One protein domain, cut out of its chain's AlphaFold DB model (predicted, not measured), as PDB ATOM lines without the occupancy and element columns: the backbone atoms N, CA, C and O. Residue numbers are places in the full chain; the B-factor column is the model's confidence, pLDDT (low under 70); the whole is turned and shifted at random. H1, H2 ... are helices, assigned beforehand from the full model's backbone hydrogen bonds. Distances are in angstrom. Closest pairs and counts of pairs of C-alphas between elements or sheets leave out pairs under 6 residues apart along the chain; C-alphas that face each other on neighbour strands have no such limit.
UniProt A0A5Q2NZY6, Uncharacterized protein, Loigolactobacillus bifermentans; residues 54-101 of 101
ATOM      1  N   ALA A  54      92.581  81.946 115.614       46.38
ATOM      2  CA  ALA A  54      92.827  82.742 114.419       46.38
ATOM      3  C   ALA A  54      92.333  84.172 114.682       46.38
ATOM      4  O   ALA A  54      91.154  84.436 114.928       46.38
ATOM      5  N   SER A  55      93.299  85.086 114.690       52.38
ATOM      6  CA  SER A  55      93.093  86.521 114.536       52.38
ATOM      7  C   SER A  55      92.212  86.785 113.307       52.38
ATOM      8  O   SER A  55      92.032  85.908 112.481       52.38
ATOM      9  N   THR A  56      91.665  87.992 113.168       62.53
ATOM     10  CA  THR A  56      90.677  88.419 112.147       62.53
ATOM     11  C   THR A  56      91.019  88.189 110.650       62.53
ATOM     12  O   THR A  56      90.356  88.767 109.789       62.53
ATOM     13  N   PHE A  57      92.072  87.438 110.329       69.06
ATOM     14  CA  PHE A  57      92.512  87.067 108.995       69.06
ATOM     15  C   PHE A  57      91.698  85.871 108.489       69.06
ATOM     16  O   PHE A  57      91.697  84.810 109.104       69.06
ATOM     17  N   ASP A  58      90.992  86.068 107.378       72.88
ATOM     18  CA  ASP A  58      90.191  85.029 106.738       72.88
ATOM     19  C   ASP A  58      91.050  84.295 105.691       72.88
ATOM     20  O   ASP A  58      91.367  84.880 104.651       72.88
ATOM     21  N   PRO A  59      91.474  83.043 105.948       70.56
ATOM     22  CA  PRO A  59      92.341  82.304 105.033       70.56
ATOM     23  C   PRO A  59      91.611  81.869 103.757       70.56
ATOM     24  O   PRO A  59      92.238  81.708 102.718       70.56
ATOM     25  N   ALA A  60      90.285  81.726 103.807       70.12
ATOM     26  CA  ALA A  60      89.458  81.443 102.637       70.12
ATOM     27  C   ALA A  60      89.120  82.701 101.817       70.12
ATOM     28  O   ALA A  60      88.496  82.605 100.760       70.12
ATOM     29  N   GLY A  61      89.520  83.877 102.295       69.88
ATOM     30  CA  GLY A  61      89.171  85.151 101.700       69.88
ATOM     31  C   GLY A  61      90.139  85.570 100.604       69.88
ATOM     32  O   GLY A  61      91.264  85.080 100.481       69.88
ATOM     33  N   ASP A  62      89.738  86.580  99.840       69.81
ATOM     34  CA  ASP A  62      90.594  87.234  98.844       69.81
ATOM     35  C   ASP A  62      91.722  88.078  99.472       69.81
ATOM     36  O   ASP A  62      92.567  88.643  98.770       69.81
ATOM     37  N   VAL A  63      91.746  88.201 100.806       76.25
ATOM     38  CA  VAL A  63      92.770  88.964 101.521       76.25
ATOM     39  C   VAL A  63      94.063  88.159 101.555       76.25
ATOM     40  O   VAL A  63      94.218  87.218 102.325       76.25
ATOM     41  N   LYS A  64      95.017  88.575 100.725       76.81
ATOM     42  CA  LYS A  64      96.339  87.951 100.631       76.81
ATOM     43  C   LYS A  64      97.076  88.000 101.972       76.81
ATOM     44  O   LYS A  64      97.128  89.063 102.606       76.81
ATOM     45  N   PRO A  65      97.709  86.896 102.394       79.56
ATOM     46  CA  PRO A  65      98.522  86.905 103.584       79.56
ATOM     47  C   PRO A  65      99.816  87.683 103.315       79.56
ATOM     48  O   PRO A  65     100.356  87.677 102.211       79.56
ATOM     49  N   THR A  66     100.316  88.376 104.334       81.62
ATOM     50  CA  THR A  66     101.532  89.202 104.229       81.62
ATOM     51  C   THR A  66     102.582  88.763 105.243       81.62
ATOM     52  O   THR A  66     102.319  87.913 106.091       81.62
ATOM     53  N   ASP A  67     103.769  89.379 105.216       81.50
ATOM     54  CA  ASP A  67     104.774  89.165 106.263       81.50
ATOM     55  C   ASP A  67     104.305  89.645 107.659       81.50
ATOM     56  O   ASP A  67     104.948  89.371 108.664       81.50
ATOM     57  N   ALA A  68     103.150  90.299 107.785       81.62
ATOM     58  CA  ALA A  68     102.549  90.524 109.099       81.62
ATOM     59  C   ALA A  68     101.893  89.255 109.682       81.62
ATOM     60  O   ALA A  68     101.770  89.140 110.900       81.62
ATOM     61  N   ASN A  69     101.501  88.302 108.831       84.94
ATOM     62  CA  ASN A  69     100.798  87.086 109.230       84.94
ATOM     63  C   ASN A  69     101.767  85.963 109.608       84.94
ATOM     64  O   ASN A  69     102.960  85.987 109.274       84.94
ATOM     65  N   THR A  70     101.262  84.968 110.332       85.19
ATOM     66  CA  THR A  70     102.068  83.815 110.735       85.19
ATOM     67  C   THR A  70     102.198  82.805 109.596       85.19
ATOM     68  O   THR A  70     101.437  82.825 108.632       85.19
ATOM     69  N   VAL A  71     103.175  81.896 109.697       84.94
ATOM     70  CA  VAL A  71     103.308  80.783 108.740       84.94
ATOM     71  C   VAL A  71     102.024  79.959 108.686       84.94
ATOM     72  O   VAL A  71     101.617  79.605 107.591       84.94
ATOM     73  N   ALA A  72     101.367  79.737 109.832       84.69
ATOM     74  CA  ALA A  72     100.099  79.015 109.908       84.69
ATOM     75  C   ALA A  72      98.987  79.709 109.100       84.69
ATOM     76  O   ALA A  72      98.303  79.055 108.316       84.69
ATOM     77  N   ASP A  73      98.861  81.037 109.220       85.44
ATOM     78  CA  ASP A  73      97.895  81.823 108.438       85.44
ATOM     79  C   ASP A  73      98.200  81.771 106.935       85.44
ATOM     80  O   ASP A  73      97.300  81.608 106.113       85.44
ATOM     81  N   ILE A  74      99.480  81.896 106.560       87.56
ATOM     82  CA  ILE A  74      99.898  81.847 105.154       87.56
ATOM     83  C   ILE A  74      99.637  80.451 104.571       87.56
ATOM     84  O   ILE A  74      99.132  80.356 103.457       87.56
ATOM     85  N   THR A  75      99.939  79.372 105.303       85.94
ATOM     86  CA  THR A  75      99.652  78.001 104.848       85.94
ATOM     87  C   THR A  75      98.159  77.741 104.735       85.94
ATOM     88  O   THR A  75      97.744  77.139 103.757       85.94
ATOM     89  N   ALA A  76      97.349  78.236 105.676       87.31
ATOM     90  CA  ALA A  76      95.898  78.094 105.607       87.31
ATOM     91  C   ALA A  76      95.318  78.804 104.375       87.31
ATOM     92  O   ALA A  76      94.426  78.272 103.721       87.31
ATOM     93  N   TRP A  77      95.849  79.978 104.021       85.88
ATOM     94  CA  TRP A  77      95.447  80.679 102.803       85.88
ATOM     95  C   TRP A  77      95.894  79.947 101.535       85.88
ATOM     96  O   TRP A  77      95.121  79.814 100.593       85.88
ATOM     97  N   LEU A  78      97.124  79.429 101.508       87.25
ATOM     98  CA  LEU A  78      97.610  78.632 100.378       87.25
ATOM     99  C   LEU A  78      96.764  77.365 100.184       87.25
ATOM    100  O   LEU A  78      96.384  77.074  99.055       87.25
ATOM    101  N   ASP A  79      96.405  76.667 101.262       86.75
ATOM    102  CA  ASP A  79      95.542  75.480 101.227       86.75
ATOM    103  C   ASP A  79      94.127  75.818 100.725       86.75
ATOM    104  O   ASP A  79      93.637  75.208  99.771       86.75
ATOM    105  N   ALA A  80      93.516  76.882 101.259       87.19
ATOM    106  CA  ALA A  80      92.190  77.342 100.844       87.19
ATOM    107  C   ALA A  80      92.139  77.795  99.374       87.19
ATOM    108  O   ALA A  80      91.145  77.569  98.682       87.19
ATOM    109  N   HIS A  81      93.221  78.394  98.873       84.81
ATOM    110  CA  HIS A  81      93.366  78.785  97.467       84.81
ATOM    111  C   HIS A  81      93.886  77.642  96.580       84.81
ATOM    112  O   HIS A  81      94.110  77.845  95.385       84.81
ATOM    113  N   SER A  82      94.054  76.432  97.134       84.50
ATOM    114  CA  SER A  82      94.588  75.245  96.446       84.50
ATOM    115  C   SER A  82      95.945  75.496  95.774       84.50
ATOM    116  O   SER A  82      96.234  74.987  94.687       84.50
ATOM    117  N   ILE A  83      96.786  76.305  96.415       84.38
ATOM    118  CA  ILE A  83      98.144  76.616  95.985       84.38
ATOM    119  C   ILE A  83      99.093  75.638  96.669       84.38
ATOM    120  O   ILE A  83      99.292  75.667  97.884       84.38
ATOM    121  N   ASP A  84      99.716  74.778  95.865       83.81
ATOM    122  CA  ASP A  84     100.654  73.788  96.373       83.81
ATOM    123  C   ASP A  84     101.893  74.462  96.977       83.81
ATOM    124  O   ASP A  84     102.646  75.169  96.302       83.81
ATOM    125  N   HIS A  85     102.099  74.221  98.269       83.38
ATOM    126  CA  HIS A  85     103.242  74.699  99.039       83.38
ATOM    127  C   HIS A  85     104.157  73.558  99.494       83.38
ATOM    128  O   HIS A  85     104.934  73.691 100.448       83.38
ATOM    129  N   THR A  86     104.096  72.426  98.793       81.19
ATOM    130  CA  THR A  86     104.862  71.229  99.117       81.19
ATOM    131  C   THR A  86     106.358  71.515  98.982       81.19
ATOM    132  O   THR A  86     106.854  71.954  97.946       81.19
ATOM    133  N   GLY A  87     107.104  71.285 100.065       79.38
ATOM    134  CA  GLY A  87     108.539  71.586 100.142       79.38
ATOM    135  C   GLY A  87     108.873  73.022 100.560       79.38
ATOM    136  O   GLY A  87     110.052  73.333 100.738       79.38
ATOM    137  N   LYS A  88     107.867  73.876 100.784       79.12
ATOM    138  CA  LYS A  88     108.040  75.252 101.253       79.12
ATOM    139  C   LYS A  88     107.672  75.355 102.728       79.12
ATOM    140  O   LYS A  88     106.507  75.344 103.100       79.12
ATOM    141  N   THR A  89     108.679  75.448 103.591       79.25
ATOM    142  CA  THR A  89     108.488  75.627 105.047       79.25
ATOM    143  C   THR A  89     108.877  77.025 105.523       79.25
ATOM    144  O   THR A  89     108.723  77.362 106.695       79.25
ATOM    145  N   VAL A  90     109.399  77.852 104.615       86.00
ATOM    146  CA  VAL A  90     109.896  79.191 104.922       86.00
ATOM    147  C   VAL A  90     108.822  80.208 104.589       86.00
ATOM    148  O   VAL A  90     108.319  80.244 103.471       86.00
ATOM    149  N   LYS A  91     108.538  81.102 105.537       83.75
ATOM    150  CA  LYS A  91     107.568  82.190 105.384       83.75
ATOM    151  C   LYS A  91     107.727  82.978 104.081       83.75
ATOM    152  O   LYS A  91     106.751  83.201 103.384       83.75
ATOM    153  N   ALA A  92     108.957  83.357 103.743       84.88
ATOM    154  CA  ALA A  92     109.254  84.085 102.514       84.88
ATOM    155  C   ALA A  92     108.906  83.286 101.246       84.88
ATOM    156  O   ALA A  92     108.460  83.859 100.259       84.88
ATOM    157  N   ASP A  93     109.087  81.967 101.285       85.12
ATOM    158  CA  ASP A  93     108.822  81.078 100.157       85.12
ATOM    159  C   ASP A  93     107.321  80.788 100.005       85.12
ATOM    160  O   ASP A  93     106.804  80.731  98.894       85.12
ATOM    161  N   LEU A  94     106.608  80.703 101.131       86.12
ATOM    162  CA  LEU A  94     105.147  80.666 101.172       86.12
ATOM    163  C   LEU A  94     104.539  81.980 100.658       86.12
ATOM    164  O   LEU A  94     103.601  81.953  99.872       86.12
ATOM    165  N   LEU A  95     105.107  83.134 101.030       84.94
ATOM    166  CA  LEU A  95     104.668  84.434 100.517       84.94
ATOM    167  C   LEU A  95     104.932  84.587  99.012       84.94
ATOM    168  O   LEU A  95     104.175  85.261  98.327       84.94
ATOM    169  N   ALA A  96     105.994  83.962  98.492       85.44
ATOM    170  CA  ALA A  96     106.320  83.980  97.067       85.44
ATOM    171  C   ALA A  96     105.345  83.154  96.210       85.44
ATOM    172  O   ALA A  96     105.259  83.379  95.005       85.44
ATOM    173  N   LEU A  97     104.622  82.208  96.816       83.06
ATOM    174  CA  LEU A  97     103.536  81.483  96.157       83.06
ATOM    175  C   LEU A  97     102.235  82.275  96.081       83.06
ATOM    176  O   LEU A  97     101.362  81.931  95.285       83.06
ATOM    177  N   VAL A  98     102.088  83.311  96.906       80.38
ATOM    178  CA  VAL A  98     100.909  84.169  96.866       80.38
ATOM    179  C   VAL A  98     100.943  84.936  95.538       80.38
ATOM    180  O   VAL A  98     101.901  85.675  95.297       80.38
ATOM    181  N   PRO A  99      99.937  84.791  94.656       73.44
ATOM    182  CA  PRO A  99      99.915  85.492  93.380       73.44
ATOM    183  C   PRO A  99      99.954  87.013  93.597       73.44
ATOM    184  O   PRO A  99      99.028  87.612  94.154       73.44
ATOM    185  N   ALA A 100     101.045  87.644  93.160       60.38
ATOM    186  CA  ALA A 100     101.153  89.090  93.027       60.38
ATOM    187  C   ALA A 100     100.521  89.483  91.685       60.38
ATOM    188  O   ALA A 100     100.995  89.035  90.643       60.38
ATOM    189  N   ASP A 101      99.432  90.251  91.733       52.12
ATOM    190  CA  ASP A 101      98.878  90.928  90.552       52.12
ATOM    191  C   ASP A 101      99.521  92.316  90.462       52.12
ATOM    192  O   ASP A 101      99.621  92.957  91.542       52.12
TER     193      ASP A 101
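AT A GLANCE: This is residues 54 to 101 of the 101 residues of an uncharacterized protein of Loigolactobacillus bifermentans (UniProt A0A5Q2NZY6). What is the shape? With little regular structure, two short helices, H1 then H2, lie side by side and run the same way, and the link of residues 81 to 90 loops out past H2 on its way from the end of H1 back to the start of H2. Unnamed residues 54 to 70 begin on the side of H1 away from H2. What is the make-up? The printed 48 residues have no named strand; the class is all helix, with under half of the residues in named elements, and the whole is compact, with a radius of gyration of the C-alphas of 9.5 A and spans of 27 by 18 by 18 A.

HOW THE PARTS SIT: How does H1, residues 71 to 80, stand to H2, residues 91 to 97? They touch, the closest C-alphas being those of Val 71 and Lys 91, 5.6 A apart. They run the same way at a shallow tilt of 21 degrees. And the backbones? In H1 and H2 every O i to N i+4 pair is within hydrogen-bond range.

IN THESE COORDINATES: Where is H1? It spans 14.1 A from C-alpha 71 at (103.308, 80.783, 108.740). Where is H2? It spans 10.1 A, ending with C-alpha 97 at (103.536, 81.483, 96.157).

THE WHOLE: How large is it? The C-alphas farthest apart, of Thr 56 and Gly 87, are 27.3 A apart. Is it continuous? The printed part has no cut, and the H1 to H2 link is short. Where is confidence low? Residues 54 to 57, 61 to 62 and 100 to 101 have pLDDT under 70.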